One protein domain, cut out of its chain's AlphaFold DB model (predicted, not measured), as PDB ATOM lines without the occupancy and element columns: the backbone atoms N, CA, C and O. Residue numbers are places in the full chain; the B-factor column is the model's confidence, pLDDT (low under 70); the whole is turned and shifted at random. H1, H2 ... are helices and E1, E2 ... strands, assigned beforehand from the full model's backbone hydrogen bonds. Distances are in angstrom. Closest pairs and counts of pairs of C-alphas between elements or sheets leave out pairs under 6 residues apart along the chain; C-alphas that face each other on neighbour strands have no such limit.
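This is residues 3 to 131 of the 136 residues of the protein "inactive protein RESTRICTED TEV MOVEMENT 1-like" of Capsicum annuum (UniProt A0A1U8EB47). A twisted sheet of four strands, E6 E5 E4 E7, has the long hairpin of E8 and E9 over one face, and beyond that same face E1 runs on toward E2, which makes a small hairpin with E3. The strands run mostly lengthwise, and the short helix H1 lies past the end of E9 at one end of the long axis. The printed part has 129 residues with nine named strands followed by one named helix; the four-stranded sheet is all antiparallel and the class is mostly strand. The whole is compact, with a radius of gyration of the C-alphas of 15.7 A, yet only just elongated in outline, spanning 48 by 31 by 23 A.

In the largest sheet E6, residues 70 to 76, and E7, residues 85 to 90, are edge strands; E5, residues 59 to 67, and E4, residues 48 to 56, are inner strands. E4, E5 and E6 form a meander, each strand the antiparallel neighbour of the one before, and with E7 a Greek key, in which the first strand is also the antiparallel neighbour of the fourth. N 72 and O 65 are 2.8 A apart, N 64 and O 52 2.8 A, and N 85 and O 55 2.8 A. E8, residues 95 to 104, and E9, residues 111 to 120, form a hairpin, with N 115 and O 101 2.8 A apart. The closest C-alphas of E5 and E9 are those of Ala 59 and Glu 112, 4.6 A; those of E4 and E8 are Ile 48 and Phe 97, 6.1 A. E4 and E9 are near each other. E1, residues 8 to 11, pairs with no named strand, but residues 10 to 11 pair antiparallel with residues 28 to 29. Its closest C-alphas with E5 are those of Ile 8 and Arg 61, 5.5 A. E1 runs on into E2, residues 14 to 16, at 27 degrees. E2 and E3, residues 22 to 24, form a hairpin, with N 23 and O 15 2.8 A apart, and are apart from E5 and E9. H1, residues 123 to 129, is not on the four-stranded sheet; in it every O i to N i+4 pair is within hydrogen-bond range.

E4 is 24.1 A long, E5 23.7 A, E6 18.3 A and E7 16.7 A. E8 measures 26.5 A and E9 27.4 A; E5 bends by 54 degrees at residue 62 and E8 by 58 degrees at residue 98. E1 begins at C-alpha 8 (222.207, 410.491, 429.421), and H1 ends at C-alpha 129 (189.322, 402.536, 432.678).

The two C-alphas farthest apart, those of Glu 82 and Ala 131, are 49.3 A apart. The printed part has no cut. The link from E3 to E4, 23 residues, is long. Mean pLDDT of the printed part is 85.5, and it is under 70 at residues 32 to 34, 78 to 83 and 123 to 131.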
ATOM      1  N   TYR A   3     223.260 406.473 426.618       79.94
ATOM      2  CA  TYR A   3     224.028 407.046 427.726       79.94
ATOM      3  C   TYR A   3     225.532 406.787 427.595       79.94
ATOM      4  O   TYR A   3     225.997 405.722 427.193       79.94
ATOM      5  N   GLY A   4     226.314 407.804 427.951       77.44
ATOM      6  CA  GLY A   4     227.770 407.716 428.013       77.44
ATOM      7  C   GLY A   4     228.260 407.320 429.404       77.44
ATOM      8  O   GLY A   4     227.480 406.967 430.282       77.44
ATOM      9  N   THR A   5     229.562 407.476 429.628       74.00
ATOM     10  CA  THR A   5     230.223 407.181 430.913       74.00
ATOM     11  C   THR A   5     229.667 407.960 432.108       74.00
ATOM     12  O   THR A   5     229.854 407.550 433.248       74.00
ATOM     13  N   HIS A   6     229.010 409.104 431.896       78.31
ATOM     14  CA  HIS A   6     228.546 409.945 433.006       78.31
ATOM     15  C   HIS A   6     227.134 410.508 432.850       78.31
ATOM     16  O   HIS A   6     226.560 410.918 433.853       78.31
ATOM     17  N   LEU A   7     226.587 410.550 431.630       86.56
ATOM     18  CA  LEU A   7     225.389 411.327 431.303       86.56
ATOM     19  C   LEU A   7     224.455 410.540 430.384       86.56
ATOM     20  O   LEU A   7     224.929 409.783 429.527       86.56
ATOM     21  N   ILE A   8     223.152 410.801 430.494       89.31
ATOM     22  CA  ILE A   8     222.207 410.491 429.421       89.31
ATOM     23  C   ILE A   8     222.562 411.372 428.219       89.31
ATOM     24  O   ILE A   8     222.767 412.578 428.355       89.31
ATOM     25  N   ARG A   9     222.695 410.753 427.046       88.25
ATOM     26  CA  ARG A   9     223.162 411.416 425.821       88.25
ATOM     27  C   ARG A   9     222.022 411.757 424.890       88.25
ATOM     28  O   ARG A   9     222.035 412.838 424.314       88.25
ATOM     29  N   SER A  10     221.059 410.853 424.759       90.06
ATOM     30  CA  SER A  10     219.879 411.101 423.951       90.06
ATOM     31  C   SER A  10     218.667 410.306 424.418       90.06
ATOM     32  O   SER A  10     218.787 409.222 425.001       90.06
ATOM     33  N   ILE A  11     217.481 410.837 424.146       90.62
ATOM     34  CA  ILE A  11     216.196 410.190 424.392       90.62
ATOM     35  C   ILE A  11     215.364 410.289 423.113       90.62
ATOM     36  O   ILE A  11     215.353 411.312 422.436       90.62
ATOM     37  N   GLN A  12     214.675 409.203 422.789       91.12
ATOM     38  CA  GLN A  12     213.790 409.097 421.639       91.12
ATOM     39  C   GLN A  12     212.579 408.268 422.054       91.12
ATOM     40  O   GLN A  12     212.718 407.350 422.874       91.12
ATOM     41  N   PHE A  13     211.418 408.591 421.497       90.88
ATOM     42  CA  PHE A  13     210.139 408.009 421.873       90.88
ATOM     43  C   PHE A  13     209.461 407.378 420.664       90.88
ATOM     44  O   PHE A  13     209.379 407.989 419.603       90.88
ATOM     45  N   LEU A  14     208.938 406.170 420.847       91.06
ATOM     46  CA  LEU A  14     207.960 405.578 419.944       91.06
ATOM     47  C   LEU A  14     206.591 405.695 420.614       91.06
ATOM     48  O   LEU A  14     206.436 405.275 421.761       91.06
ATOM     49  N   PHE A  15     205.621 406.276 419.921       88.06
ATOM     50  CA  PHE A  15     204.283 406.524 420.449       88.06
ATOM     51  C   PHE A  15     203.214 406.242 419.396       88.06
ATOM     52  O   PHE A  15     203.523 406.079 418.219       88.06
ATOM     53  N   VAL A  16     201.964 406.151 419.842       86.88
ATOM     54  CA  VAL A  16     200.799 405.994 418.966       86.88
ATOM     55  C   VAL A  16     200.158 407.368 418.781       86.88
ATOM     56  O   VAL A  16     199.868 408.031 419.779       86.88
ATOM     57  N   ASP A  17     199.991 407.813 417.536       87.62
ATOM     58  CA  ASP A  17     199.323 409.079 417.214       87.62
ATOM     59  C   ASP A  17     197.787 408.975 417.301       87.62
ATOM     60  O   ASP A  17     197.223 407.900 417.520       87.62
ATOM     61  N   ASP A  18     197.090 410.097 417.099       86.75
ATOM     62  CA  ASP A  18     195.621 410.152 417.153       86.75
ATOM     63  C   ASP A  18     194.936 409.290 416.072       86.75
ATOM     64  O   ASP A  18     193.747 408.986 416.176       86.75
ATOM     65  N   SER A  19     195.673 408.883 415.032       91.75
ATOM     66  CA  SER A  19     195.199 407.992 413.967       91.75
ATOM     67  C   SER A  19     195.496 406.514 414.251       91.75
ATOM     68  O   SER A  19     195.110 405.652 413.462       91.75
ATOM     69  N   GLY A  20     196.157 406.198 415.369       87.00
ATOM     70  CA  GLY A  20     196.527 404.838 415.751       87.00
ATOM     71  C   GLY A  20     197.841 404.342 415.140       87.00
ATOM     72  O   GLY A  20     198.138 403.150 415.246       87.00
ATOM     73  N   HIS A  21     198.638 405.205 414.504       88.94
ATOM     74  CA  HIS A  21     199.912 404.816 413.899       88.94
ATOM     75  C   HIS A  21     201.069 404.917 414.887       88.94
ATOM     76  O   HIS A  21     201.146 405.851 415.683       88.94
ATOM     77  N   PHE A  22     202.020 403.988 414.782       88.25
ATOM     78  CA  PHE A  22     203.291 404.094 415.492       88.25
ATOM     79  C   PHE A  22     204.182 405.149 414.835       88.25
ATOM     80  O   PHE A  22     204.578 405.007 413.677       88.25
ATOM     81  N   VAL A  23     204.531 406.179 415.598       89.81
ATOM     82  CA  VAL A  23     205.386 407.289 415.182       89.81
ATOM     83  C   VAL A  23     206.631 407.318 416.059       89.81
ATOM     84  O   VAL A  23     206.556 407.246 417.286       89.81
ATOM     85  N   LEU A  24     207.796 407.408 415.416       92.06
ATOM     86  CA  LEU A  24     209.076 407.606 416.086       92.06
ATOM     87  C   LEU A  24     209.376 409.107 416.141       92.06
ATOM     88  O   LEU A  24     209.376 409.773 415.108       92.06
ATOM     89  N   SER A  25     209.629 409.639 417.335       89.94
ATOM     90  CA  SER A  25     210.040 411.032 417.512       89.94
ATOM     91  C   SER A  25     211.422 411.287 416.912       89.94
ATOM     92  O   SER A  25     212.212 410.363 416.687       89.94
ATOM     93  N   GLU A  26     211.773 412.561 416.760       88.56
ATOM     94  CA  GLU A  26     213.175 412.942 416.605       88.56
ATOM     95  C   GLU A  26     214.003 412.431 417.795       88.56
ATOM     96  O   GLU A  26     213.498 412.234 418.909       88.56
ATOM     97  N   ASN A  27     215.287 412.176 417.552       87.81
ATOM     98  CA  ASN A  27     216.230 411.888 418.622       87.81
ATOM     99  C   ASN A  27     216.590 413.207 419.314       87.81
ATOM    100  O   ASN A  27     217.153 414.107 418.694       87.81
ATOM    101  N   HIS A  28     216.276 413.326 420.600       87.88
ATOM    102  CA  HIS A  28     216.591 414.510 421.390       87.88
ATOM    103  C   HIS A  28     217.901 414.281 422.144       87.88
ATOM    104  O   HIS A  28     217.969 413.417 423.020       87.88
ATOM    105  N   GLY A  29     218.941 415.046 421.817       87.44
ATOM    106  CA  GLY A  29     220.305 414.854 422.309       87.44
ATOM    107  C   GLY A  29     221.259 414.388 421.207       87.44
ATOM    108  O   GLY A  29     220.963 414.510 420.022       87.44
ATOM    109  N   ALA A  30     222.413 413.851 421.600       84.44
ATOM    110  CA  ALA A  30     223.498 413.557 420.670       84.44
ATOM    111  C   ALA A  30     223.125 412.459 419.653       84.44
ATOM    112  O   ALA A  30     222.573 411.420 420.027       84.44
ATOM    113  N   ASP A  31     223.515 412.647 418.389       72.31
ATOM    114  CA  ASP A  31     223.270 411.695 417.287       72.31
ATOM    115  C   ASP A  31     224.044 410.376 417.436       72.31
ATOM    116  O   ASP A  31     223.687 409.346 416.865       72.31
ATOM    117  N   HIS A  32     225.128 410.395 418.213       67.06
ATOM    118  CA  HIS A  32     226.043 409.270 418.382       67.06
ATOM    119  C   HIS A  32     226.162 408.904 419.860       67.06
ATOM    120  O   HIS A  32     227.128 409.235 420.549       67.06
ATOM    121  N   GLY A  33     225.125 408.239 420.362       61.03
ATOM    122  CA  GLY A  33     225.140 407.613 421.674       61.03
ATOM    123  C   GLY A  33     225.829 406.248 421.652       61.03
ATOM    124  O   GLY A  33     225.706 405.489 420.694       61.03
ATOM    125  N   PHE A  34     226.519 405.913 422.738       62.16
ATOM    126  CA  PHE A  34     226.862 404.527 423.064       62.16
ATOM    127  C   PHE A  34     225.771 403.970 424.000       62.16
ATOM    128  O   PHE A  34     225.062 404.747 424.640       62.16
ATOM    129  N   ASN A  35     225.629 402.645 424.090       70.44
ATOM    130  CA  ASN A  35     224.696 401.953 424.997       70.44
ATOM    131  C   ASN A  35     223.220 402.368 424.841       70.44
ATOM    132  O   ASN A  35     222.704 403.227 425.559       70.44
ATOM    133  N   PHE A  36     222.519 401.720 423.913       80.56
ATOM    134  CA  PHE A  36     221.097 401.956 423.692       80.56
ATOM    135  C   PHE A  36     220.243 401.120 424.644       80.56
ATOM    136  O   PHE A  36     220.421 399.910 424.760       80.56
ATOM    137  N   ILE A  37     219.293 401.779 425.299       85.81
ATOM    138  CA  ILE A  37     218.253 401.152 426.109       85.81
ATOM    139  C   ILE A  37     216.899 401.539 425.531       85.81
ATOM    140  O   ILE A  37     216.612 402.724 425.306       85.81
ATOM    141  N   THR A  38     216.059 400.527 425.357       89.50
ATOM    142  CA  THR A  38     214.643 400.679 425.037       89.50
ATOM    143  C   THR A  38     213.833 400.321 426.273       89.50
ATOM    144  O   THR A  38     214.003 399.243 426.837       89.50
ATOM    145  N   VAL A  39     212.959 401.234 426.690       90.44
ATOM    146  CA  VAL A  39     211.955 400.982 427.725       90.44
ATOM    147  C   VAL A  39     210.655 400.681 427.001       90.44
ATOM    148  O   VAL A  39     210.171 401.524 426.249       90.44
ATOM    149  N   VAL A  40     210.125 399.477 427.187       92.94
ATOM    150  CA  VAL A  40     208.861 399.051 426.581       92.94
ATOM    151  C   VAL A  40     207.834 398.942 427.693       92.94
ATOM    152  O   VAL A  40     208.039 398.187 428.640       92.94
ATOM    153  N   LEU A  41     206.755 399.711 427.577       92.50
ATOM    154  CA  LEU A  41     205.607 399.610 428.471       92.50
ATOM    155  C   LEU A  41     204.603 398.618 427.890       92.50
ATOM    156  O   LEU A  41     204.396 398.583 426.675       92.50
ATOM    157  N   ASP A  42     203.941 397.861 428.758       92.94
ATOM    158  CA  ASP A  42     202.822 396.987 428.394       92.94
ATOM    159  C   ASP A  42     201.545 397.798 428.082       92.94
ATOM    160  O   ASP A  42     200.560 397.798 428.830       92.94
ATOM    161  N   TYR A  43     201.590 398.573 426.997       85.38
ATOM    162  CA  TYR A  43     200.517 399.469 426.571       85.38
ATOM    163  C   TYR A  43     199.255 398.690 426.140       85.38
ATOM    164  O   TYR A  43     199.369 397.724 425.386       85.38
ATOM    165  N   PRO A  44     198.037 399.117 426.542       87.94
ATOM    166  CA  PRO A  44     197.721 400.321 427.325       87.94
ATOM    167  C   PRO A  44     197.652 400.093 428.845       87.94
ATOM    168  O   PRO A  44     197.274 400.995 429.591       87.94
ATOM    169  N   SER A  45     197.956 398.886 429.322       91.62
ATOM    170  CA  SER A  45     197.759 398.500 430.725       91.62
ATOM    171  C   SER A  45     198.852 399.006 431.677       91.62
ATOM    172  O   SER A  45     198.629 399.085 432.888       91.62
ATOM    173  N   GLU A  46     200.021 399.356 431.147       94.19
ATOM    174  CA  GLU A  46     201.108 400.020 431.858       94.19
ATOM    175  C   GLU A  46     201.268 401.471 431.389       94.19
ATOM    176  O   GLU A  46     201.374 401.747 430.195       94.19
ATOM    177  N   PHE A  47     201.300 402.402 432.339       92.62
ATOM    178  CA  PHE A  47     201.442 403.831 432.091       92.62
ATOM    179  C   PHE A  47     202.333 404.499 433.138       92.62
ATOM    180  O   PHE A  47     202.421 404.057 434.285       92.62
ATOM    181  N   ILE A  48     202.985 405.586 432.723       96.12
ATOM    182  CA  ILE A  48     203.885 406.376 433.565       96.12
ATOM    183  C   ILE A  48     203.088 407.080 434.667       96.12
ATOM    184  O   ILE A  48     202.066 407.717 434.404       96.12
ATOM    185  N   THR A  49     203.592 406.980 435.892       96.94
ATOM    186  CA  THR A  49     203.068 407.631 437.103       96.94
ATOM    187  C   THR A  49     204.062 408.622 437.703       96.94
ATOM    188  O   THR A  49     203.712 409.370 438.611       96.94
ATOM    189  N   GLY A  50     205.292 408.672 437.196       97.94
ATOM    190  CA  GLY A  50     206.306 409.603 437.665       97.94
ATOM    191  C   GLY A  50     207.637 409.429 436.951       97.94
ATOM    192  O   GLY A  50     207.888 408.411 436.300       97.94
ATOM    193  N   ILE A  51     208.516 410.416 437.114       97.56
ATOM    194  CA  ILE A  51     209.939 410.266 436.798       97.56
ATOM    195  C   ILE A  51     210.798 410.668 437.984       97.56
ATOM    196  O   ILE A  51     210.512 411.627 438.703       97.56
ATOM    197  N   ARG A  52     211.900 409.949 438.160       96.31
ATOM    198  CA  ARG A  52     212.916 410.229 439.179       96.31
ATOM    199  C   ARG A  52     214.282 410.123 438.552       96.31
ATOM    200  O   ARG A  52     214.442 409.478 437.520       96.31
ATOM    201  N   GLY A  53     215.289 410.677 439.198       93.81
ATOM    202  CA  GLY A  53     216.638 410.516 438.693       93.81
ATOM    203  C   GLY A  53     217.660 411.362 439.408       93.81
ATOM    204  O   GLY A  53     217.403 411.934 440.471       93.81
ATOM    205  N   THR A  54     218.836 411.423 438.798       92.56
ATOM    206  CA  THR A  54     219.947 412.229 439.288       92.56
ATOM    207  C   THR A  54     220.460 413.154 438.204       92.56
ATOM    208  O   THR A  54     220.410 412.846 437.009       92.56
ATOM    209  N   TYR A  55     220.978 414.292 438.636       91.25
ATOM    210  CA  TYR A  55     221.640 415.263 437.785       91.25
ATOM    211  C   TYR A  55     222.919 415.748 438.461       91.25
ATOM    212  O   TYR A  55     223.087 415.650 439.677       91.25
ATOM    213  N   TYR A  56     223.840 416.260 437.661       88.38
ATOM    214  CA  TYR A  56     225.021 416.959 438.147       88.38
ATOM    215  C   TYR A  56     225.128 418.263 437.386       88.38
ATOM    216  O   TYR A  56     225.067 418.234 436.158       88.38
ATOM    217  N   THR A  57     225.249 419.371 438.117       85.94
ATOM    218  CA  THR A  57     225.126 420.729 437.569       85.94
ATOM    219  C   THR A  57     223.860 420.865 436.715       85.94
ATOM    220  O   THR A  57     222.767 420.783 437.264       85.94
ATOM    221  N   ASN A  58     223.991 420.986 435.396       85.38
ATOM    222  CA  ASN A  58     222.884 421.097 434.449       85.38
ATOM    223  C   ASN A  58     222.863 419.895 433.501       85.38
ATOM    224  O   ASN A  58     222.661 420.068 432.311       85.38
ATOM    225  N   ALA A  59     223.187 418.688 433.970       89.69
ATOM    226  CA  ALA A  59     223.255 417.511 433.109       89.69
ATOM    227  C   ALA A  59     222.533 416.312 433.728       89.69
ATOM    228  O   ALA A  59     222.862 415.871 434.837       89.69
ATOM    229  N   LEU A  60     221.582 415.748 432.979       91.94
ATOM    230  CA  LEU A  60     220.849 414.546 433.358       91.94
ATOM    231  C   LEU A  60     221.794 413.336 433.380       91.94
ATOM    232  O   LEU A  60     222.362 412.937 432.359       91.94
ATOM    233  N   ARG A  61     221.955 412.728 434.555       91.56
ATOM    234  CA  ARG A  61     222.841 411.571 434.755       91.56
ATOM    235  C   ARG A  61     222.107 410.254 434.710       91.56
ATOM    236  O   ARG A  61     222.593 409.303 434.097       91.56
ATOM    237  N   SER A  62     220.962 410.205 435.376       91.50
ATOM    238  CA  SER A  62     220.128 409.021 435.388       91.50
ATOM    239  C   SER A  62     218.654 409.347 435.432       91.50
ATOM    240  O   SER A  62     218.254 410.410 435.909       91.50
ATOM    241  N   ILE A  63     217.858 408.405 434.942       93.62
ATOM    242  CA  ILE A  63     216.405 408.486 434.961       93.62
ATOM    243  C   ILE A  63     215.791 407.123 435.272       93.62
ATOM    244  O   ILE A  63     216.241 406.089 434.778       93.62
ATOM    245  N   THR A  64     214.752 407.146 436.089       95.81
ATOM    246  CA  THR A  64     213.848 406.036 436.364       95.81
ATOM    247  C   THR A  64     212.444 406.487 435.994       95.81
ATOM    248  O   THR A  64     212.016 407.568 436.405       95.81
ATOM    249  N   PHE A  65     211.733 405.657 435.241       97.00
ATOM    250  CA  PHE A  65     210.314 405.843 434.960       97.00
ATOM    251  C   PHE A  65     209.524 405.004 435.953       97.00
ATOM    252  O   PHE A  65     209.646 403.779 435.948       97.00
ATOM    253  N   ASP A  66     208.740 405.645 436.807       97.94
ATOM    254  CA  ASP A  66     207.796 404.932 437.657       97.94
ATOM    255  C   ASP A  66     206.503 404.711 436.865       97.94
ATOM    256  O   ASP A  66     206.053 405.585 436.113       97.94
ATOM    257  N   THR A  67     205.921 403.524 437.002       97.38
ATOM    258  CA  THR A  67     204.688 403.118 436.326       97.38
ATOM    259  C   THR A  67     203.699 402.542 437.330       97.38
ATOM    260  O   THR A  67     204.037 402.218 438.469       97.38
ATOM    261  N   ASN A  68     202.448 402.358 436.913       96.00
ATOM    262  CA  ASN A  68     201.455 401.641 437.718       96.00
ATOM    263  C   ASN A  68     201.791 400.146 437.925       96.00
ATOM    264  O   ASN A  68     201.135 399.499 438.738       96.00
ATOM    265  N   LYS A  69     202.775 399.593 437.199       97.31
ATOM    266  CA  LYS A  69     203.225 398.196 437.321       97.31
ATOM    267  C   LYS A  69     204.604 398.041 437.971       97.31
ATOM    268  O   LYS A  69     205.060 396.914 438.148       97.31
ATOM    269  N   GLY A  70     205.265 399.134 438.346       96.75
ATOM    270  CA  GLY A  70     206.586 399.094 438.965       96.75
ATOM    271  C   GLY A  70     207.450 400.272 438.540       96.75
ATOM    272  O   GLY A  70     207.020 401.420 438.583       96.75
ATOM    273  N   SER A  71     208.695 399.994 438.164       97.06
ATOM    274  CA  SER A  71     209.622 401.029 437.709       97.06
ATOM    275  C   SER A  71     210.625 400.479 436.705       97.06
ATOM    276  O   SER A  71     211.070 399.338 436.833       97.06
ATOM    277  N   HIS A  72     211.027 401.323 435.760       95.38
ATOM    278  CA  HIS A  72     212.014 401.039 434.723       95.38
ATOM    279  C   HIS A  72     213.240 401.926 434.934       95.38
ATOM    280  O   HIS A  72     213.153 403.149 434.808       95.38
ATOM    281  N   GLY A  73     214.379 401.318 435.268       92.19
ATOM    282  CA  GLY A  73     215.636 402.012 435.552       92.19
ATOM    283  C   GLY A  73     216.210 401.664 436.934       92.19
ATOM    284  O   GLY A  73     215.818 400.661 437.528       92.19
ATOM    285  N   PRO A  74     217.144 402.473 437.467       91.75
ATOM    286  CA  PRO A  74     217.675 403.696 436.865       91.75
ATOM    287  C   PRO A  74     218.532 403.405 435.631       91.75
ATOM    288  O   PRO A  74     219.379 402.515 435.642       91.75
ATOM    289  N   TYR A  75     218.328 404.187 434.580       89.81
ATOM    290  CA  TYR A  75     219.143 404.172 433.369       89.81
ATOM    291  C   TYR A  75     220.145 405.316 433.390       89.81
ATOM    292  O   TYR A  75     219.855 406.365 433.958       89.81
ATOM    293  N   GLY A  76     221.305 405.126 432.762       84.56
ATOM    294  CA  GLY A  76     222.452 406.023 432.914       84.56
ATOM    295  C   GLY A  76     223.339 405.638 434.098       84.56
ATOM    296  O   GLY A  76     223.109 404.639 434.780       84.56
ATOM    297  N   GLN A  77     224.395 406.416 434.336       75.56
ATOM    298  CA  GLN A  77     225.393 406.073 435.345       75.56
ATOM    299  C   GLN A  77     225.162 406.848 436.642       75.56
ATOM    300  O   GLN A  77     225.529 408.017 436.772       75.56
ATOM    301  N   ASN A  78     224.632 406.145 437.646       64.06
ATOM    302  CA  ASN A  78     224.628 406.589 439.039       64.06
ATOM    303  C   ASN A  78     226.043 406.486 439.614       64.06
ATOM    304  O   ASN A  78     226.338 405.614 440.433       64.06
ATOM    305  N   ALA A  79     226.955 407.353 439.182       58.09
ATOM    306  CA  ALA A  79     228.168 407.544 439.955       58.09
ATOM    307  C   ALA A  79     227.719 408.135 441.296       58.09
ATOM    308  O   ALA A  79     227.161 409.230 441.316       58.09
ATOM    309  N   LYS A  80     227.886 407.403 442.404       55.56
ATOM    310  CA  LYS A  80     227.773 407.959 443.759       55.56
ATOM    311  C   LYS A  80     228.943 408.926 443.962       55.56
ATOM    312  O   LYS A  80     229.900 408.624 444.660       55.56
ATOM    313  N   SER A  81     228.916 410.029 443.232       57.91
ATOM    314  CA  SER A  81     229.889 411.102 443.292       57.91
ATOM    315  C   SER A  81     229.283 412.205 444.138       57.91
ATOM    316  O   SER A  81     228.098 412.522 444.003       57.91
ATOM    317  N   GLU A  82     230.095 412.764 445.024       57.19
ATOM    318  CA  GLU A  82     229.733 413.950 445.787       57.19
ATOM    319  C   GLU A  82     229.257 415.058 444.827       57.19
ATOM    320  O   GLU A  82     229.865 415.293 443.781       57.19
ATOM    321  N   GLY A  83     228.127 415.698 445.149       69.81
ATOM    322  CA  GLY A  83     227.566 416.808 444.368       69.81
ATOM    323  C   GLY A  83     226.446 416.469 443.372       69.81
ATOM    324  O   GLY A  83     225.983 417.373 442.680       69.81
ATOM    325  N   ASN A  84     225.971 415.222 443.286       82.75
ATOM    326  CA  ASN A  84     224.783 414.916 442.478       82.75
ATOM    327  C   ASN A  84     223.490 415.365 443.178       82.75
ATOM    328  O   ASN A  84     223.235 414.994 444.325       82.75
ATOM    329  N   GLY A  85     222.641 416.093 442.455       89.69
ATOM    330  CA  GLY A  85     221.267 416.369 442.855       89.69
ATOM    331  C   GLY A  85     220.339 415.204 442.503       89.69
ATOM    332  O   GLY A  85     220.568 414.479 441.532       89.69
ATOM    333  N   VAL A  86     219.279 415.027 443.291       92.62
ATOM    334  CA  VAL A  86     218.214 414.041 443.047       92.62
ATOM    335  C   VAL A  86     216.927 414.792 442.732       92.62
ATOM    336  O   VAL A  86     216.625 415.795 443.377       92.62
ATOM    337  N   PHE A  87     216.159 414.299 441.768       93.69
ATOM    338  CA  PHE A  87     214.804 414.776 441.509       93.69
ATOM    339  C   PHE A  87     213.801 413.625 441.593       93.69
ATOM    340  O   PHE A  87     214.120 412.469 441.303       93.69
ATOM    341  N   ASN A  88     212.579 413.963 441.993       96.88
ATOM    342  CA  ASN A  88     211.438 413.062 442.036       96.88
ATOM    343  C   ASN A  88     210.181 413.857 441.675       96.88
ATOM    344  O   ASN A  88     209.822 414.793 442.388       96.88
ATOM    345  N   LEU A  89     209.548 413.497 440.564       97.19
ATOM    346  CA  LEU A  89     208.388 414.173 439.993       97.19
ATOM    347  C   LEU A  89     207.243 413.157 439.850       97.19
ATOM    348  O   LEU A  89     207.063 412.589 438.767       97.19
ATOM    349  N   PRO A  90     206.490 412.882 440.932       97.56
ATOM    350  CA  PRO A  90     205.299 412.047 440.858       97.56
ATOM    351  C   PRO A  90     204.165 412.785 440.135       97.56
ATOM    352  O   PRO A  90     204.010 414.000 440.266       97.56
ATOM    353  N   ILE A  91     203.344 412.045 439.397       96.69
ATOM    354  CA  ILE A  91     202.090 412.542 438.827       96.69
ATOM    355  C   ILE A  91     201.008 412.440 439.904       96.69
ATOM    356  O   ILE A  91     200.897 411.423 440.587       96.69
ATOM    357  N   ALA A  92     200.218 413.503 440.071       92.69
ATOM    358  CA  ALA A  92     199.099 413.505 441.009       92.69
ATOM    359  C   ALA A  92     198.047 412.446 440.626       92.69
ATOM    360  O   ALA A  92     197.858 412.147 439.449       92.69
ATOM    361  N   ASN A  93     197.343 411.892 441.614       87.88
ATOM    362  CA  ASN A  93     196.394 410.786 441.405       87.88
ATOM    363  C   ASN A  93     195.227 411.130 440.461       87.88
ATOM    364  O   ASN A  93     194.624 410.241 439.865       87.88
ATOM    365  N   ASP A  94     194.899 412.410 440.344       89.81
ATOM    366  CA  ASP A  94     193.877 412.969 439.463       89.81
ATOM    367  C   ASP A  94     194.459 413.462 438.130       89.81
ATOM    368  O   ASP A  94     193.794 414.177 437.389       89.81
ATOM    369  N   CYS A  95     195.698 413.090 437.810       92.31
ATOM    370  CA  CYS A  95     196.398 413.458 436.592       92.31
ATOM    371  C   CYS A  95     196.945 412.217 435.875       92.31
ATOM    372  O   CYS A  95     197.263 411.191 436.469       92.31
ATOM    373  N   SER A  96     197.071 412.321 434.557       92.25
ATOM    374  CA  SER A  96     197.663 411.300 433.696       92.25
ATOM    375  C   SER A  96     198.843 411.876 432.926       92.25
ATOM    376  O   SER A  96     198.845 413.057 432.562       92.25
ATOM    377  N   PHE A  97     199.849 411.038 432.680       93.75
ATOM    378  CA  PHE A  97     200.955 411.374 431.791       93.75
ATOM    379  C   PHE A  97     200.428 411.674 430.383       93.75
ATOM    380  O   PHE A  97     199.628 410.908 429.845       93.75
ATOM    381  N   ALA A  98     200.894 412.771 429.788       92.38
ATOM    382  CA  ALA A  98     200.560 413.130 428.416       92.38
ATOM    383  C   ALA A  98     201.784 413.128 427.504       92.38
ATOM    384  O   ALA A  98     201.721 412.560 426.419       92.38
ATOM    385  N   TRP A  99     202.872 413.781 427.916       93.94
ATOM    386  CA  TRP A  99     204.072 413.897 427.090       93.94
ATOM    387  C   TRP A  99     205.303 414.286 427.917       93.94
ATOM    388  O   TRP A  99     205.179 414.643 429.089       93.94
ATOM    389  N   PHE A 100     206.488 414.248 427.313       93.88
ATOM    390  CA  PHE A 100     207.723 414.767 427.905       93.88
ATOM    391  C   PHE A 100     208.094 416.125 427.309       93.88
ATOM    392  O   PHE A 100     207.792 416.422 426.159       93.88
ATOM    393  N   TYR A 101     208.810 416.939 428.071       93.38
ATOM    394  CA  TYR A 101     209.529 418.096 427.542       93.38
ATOM    395  C   TYR A 101     210.924 418.147 428.144       93.38
ATOM    396  O   TYR A 101     211.204 417.498 429.152       93.38
ATOM    397  N   GLY A 102     211.812 418.917 427.533       91.75
ATOM    398  CA  GLY A 102     213.171 419.042 428.023       91.75
ATOM    399  C   GLY A 102     213.964 420.096 427.283       91.75
ATOM    400  O   GLY A 102     213.487 420.706 426.326       91.75
ATOM    401  N   THR A 103     215.185 420.289 427.753       92.25
ATOM    402  CA  THR A 103     216.177 421.166 427.140       92.25
ATOM    403  C   THR A 103     217.471 420.399 426.944       92.25
ATOM    404  O   THR A 103     217.789 419.453 427.671       92.25
ATOM    405  N   ASN A 104     218.227 420.815 425.942       90.88
ATOM    406  CA  ASN A 104     219.576 420.357 425.684       90.88
ATOM    407  C   ASN A 104     220.503 421.571 425.595       90.88
ATOM    408  O   ASN A 104     220.058 422.715 425.499       90.88
ATOM    409  N   THR A 105     221.804 421.317 425.614       89.06
ATOM    410  CA  THR A 105     222.782 422.350 425.276       89.06
ATOM    411  C   THR A 105     222.559 422.849 423.847       89.06
ATOM    412  O   THR A 105     222.086 422.105 422.993       89.06
ATOM    413  N   ASN A 106     223.013 424.069 423.531       85.19
ATOM    414  CA  ASN A 106     222.955 424.621 422.163       85.19
ATOM    415  C   ASN A 106     223.659 423.744 421.106       85.19
ATOM    416  O   ASN A 106     223.429 423.901 419.912       85.19
ATOM    417  N   THR A 107     224.537 422.835 421.536       84.56
ATOM    418  CA  THR A 107     225.213 421.855 420.675       84.56
ATOM    419  C   THR A 107     224.460 420.527 420.565       84.56
ATOM    420  O   THR A 107     224.961 419.605 419.932       84.56
ATOM    421  N   ASN A 108     223.285 420.401 421.192       82.75
ATOM    422  CA  ASN A 108     222.468 419.189 421.276       82.75
ATOM    423  C   ASN A 108     223.242 417.963 421.813       82.75
ATOM    424  O   ASN A 108     222.998 416.829 421.422       82.75
ATOM    425  N   THR A 109     224.222 418.167 422.701       83.50
ATOM    426  CA  THR A 109     225.124 417.085 423.159       83.50
ATOM    427  C   THR A 109     224.831 416.566 424.563       83.50
ATOM    428  O   THR A 109     225.279 415.471 424.926       83.50
ATOM    429  N   ILE A 110     224.127 417.359 425.370       87.50
ATOM    430  CA  ILE A 110     223.815 417.074 426.772       87.50
ATOM    431  C   ILE A 110     222.353 417.427 427.000       87.50
ATOM    432  O   ILE A 110     221.917 418.507 426.608       87.50
ATOM    433  N   ILE A 111     221.617 416.526 427.649       91.50
ATOM    434  CA  ILE A 111     220.267 416.806 428.138       91.50
ATOM    435  C   ILE A 111     220.397 417.563 429.456       91.50
ATOM    436  O   ILE A 111     220.937 417.022 430.426       91.50
ATOM    437  N   GLU A 112     219.921 418.805 429.481       91.31
ATOM    438  CA  GLU A 112     220.034 419.674 430.654       91.31
ATOM    439  C   GLU A 112     218.826 419.566 431.577       91.31
ATOM    440  O   GLU A 112     218.970 419.533 432.800       91.31
ATOM    441  N   GLY A 113     217.637 419.459 430.991       89.38
ATOM    442  CA  GLY A 113     216.381 419.386 431.720       89.38
ATOM    443  C   GLY A 113     215.433 418.374 431.103       89.38
ATOM    444  O   GLY A 113     215.401 418.190 429.887       89.38
ATOM    445  N   ILE A 114     214.632 417.739 431.955       93.50
ATOM    446  CA  ILE A 114     213.518 416.887 431.550       93.50
ATOM    447  C   ILE A 114     212.335 417.104 432.493       93.50
ATOM    448  O   ILE A 114     212.506 417.273 433.700       93.50
ATOM    449  N   GLY A 115     211.132 417.092 431.936       94.81
ATOM    450  CA  GLY A 115     209.875 417.201 432.660       94.81
ATOM    451  C   GLY A 115     208.741 416.495 431.925       94.81
ATOM    452  O   GLY A 115     208.930 415.924 430.849       94.81
ATOM    453  N   MET A 116     207.554 416.519 432.529       96.38
ATOM    454  CA  MET A 116     206.360 415.863 431.998       96.38
ATOM    455  C   MET A 116     205.213 416.854 431.850       96.38
ATOM    456  O   MET A 116     204.895 417.594 432.779       96.38
ATOM    457  N   TYR A 117     204.541 416.808 430.706       96.00
ATOM    458  CA  TYR A 117     203.194 417.332 430.571       96.00
ATOM    459  C   TYR A 117     202.205 416.329 431.166       96.00
ATOM    460  O   TYR A 117     202.211 415.147 430.811       96.00
ATOM    461  N   VAL A 118     201.339 416.818 432.051       95.12
ATOM    462  CA  VAL A 118     200.286 416.035 432.705       95.12
ATOM    463  C   VAL A 118     198.918 416.628 432.391       95.12
ATOM    464  O   VAL A 118     198.780 417.840 432.228       95.12
ATOM    465  N   LYS A 119     197.904 415.770 432.275       92.31
ATOM    466  CA  LYS A 119     196.516 416.159 431.993       92.31
ATOM    467  C   LYS A 119     195.599 415.682 433.119       92.31
ATOM    468  O   LYS A 119     195.723 414.514 433.497       92.31
ATOM    469  N   PRO A 120     194.662 416.514 433.607       91.94
ATOM    470  CA  PRO A 120     193.662 416.076 434.572       91.94
ATOM    471  C   PRO A 120     192.872 414.873 434.055       91.94
ATOM    472  O   PRO A 120     192.477 414.822 432.887       91.94
ATOM    473  N   ILE A 121     192.632 413.907 434.930       85.19
ATOM    474  CA  ILE A 121     191.746 412.784 434.678       85.19
ATOM    475  C   ILE A 121     190.334 413.235 435.033       85.19
ATOM    476  O   ILE A 121     190.020 413.503 436.189       85.19
ATOM    477  N   THR A 122     189.466 413.329 434.029       73.81
ATOM    478  CA  THR A 122     188.044 413.596 434.250       73.81
ATOM    479  C   THR A 122     187.318 412.308 434.626       73.81
ATOM    480  O   THR A 122     187.738 411.213 434.248       73.81
ATOM    481  N   SER A 123     186.196 412.424 435.337       63.88
ATOM    482  CA  SER A 123     185.362 411.294 435.779       63.88
ATOM    483  C   SER A 123     185.020 410.322 434.638       63.88
ATOM    484  O   SER A 123     185.081 409.110 434.813       63.88
ATOM    485  N   PHE A 124     184.790 410.850 433.429       59.31
ATOM    486  CA  PHE A 124     184.548 410.068 432.210       59.31
ATOM    487  C   PHE A 124     185.720 409.151 431.811       59.31
ATOM    488  O   PHE A 124     185.507 408.064 431.277       59.31
ATOM    489  N   MET A 125     186.967 409.557 432.072       58.75
ATOM    490  CA  MET A 125     188.157 408.741 431.795       58.75
ATOM    491  C   MET A 125     188.418 407.683 432.876       58.75
ATOM    492  O   MET A 125     189.124 406.708 432.620       58.75
ATOM    493  N   ILE A 126     187.855 407.849 434.075       56.50
ATOM    494  CA  ILE A 126     187.898 406.840 435.144       56.50
ATOM    495  C   ILE A 126     186.905 405.717 434.827       56.50
ATOM    496  O   ILE A 126     187.258 404.542 434.912       56.50
ATOM    497  N   GLU A 127     185.698 406.067 434.382       51.56
ATOM    498  CA  GLU A 127     184.665 405.103 433.986       51.56
ATOM    499  C   GLU A 127     185.089 404.242 432.785       51.56
ATOM    500  O   GLU A 127     184.825 403.039 432.771       51.56
ATOM    501  N   SER A 128     185.825 404.804 431.816       53.62
ATOM    502  CA  SER A 128     186.359 404.035 430.680       53.62
ATOM    503  C   SER A 128     187.499 403.082 431.065       53.62
ATOM    504  O   SER A 128     187.642 402.022 430.456       53.62
ATOM    505  N   ARG A 129     188.279 403.411 432.104       56.62
ATOM    506  CA  ARG A 129     189.322 402.536 432.678       56.62
ATOM    507  C   ARG A 129     188.754 401.479 433.635       56.62
ATOM    508  O   ARG A 129     189.401 400.464 433.870       56.62
ATOM    509  N   GLY A 130     187.558 401.717 434.173       44.31
ATOM    510  CA  GLY A 130     186.898 400.912 435.202       44.31
ATOM    511  C   GLY A 130     185.751 400.029 434.710       44.31
ATOM    512  O   GLY A 130     184.938 399.610 435.531       44.31
ATOM    513  N   ALA A 131     185.659 399.709 433.415       42.56
ATOM    514  CA  ALA A 131     184.617 398.823 432.884       42.56
ATOM    515  C   ALA A 131     184.824 397.331 433.249       42.56
ATOM    516  O   ALA A 131     184.660 396.443 432.416       42.56
TER     517      ALA A 131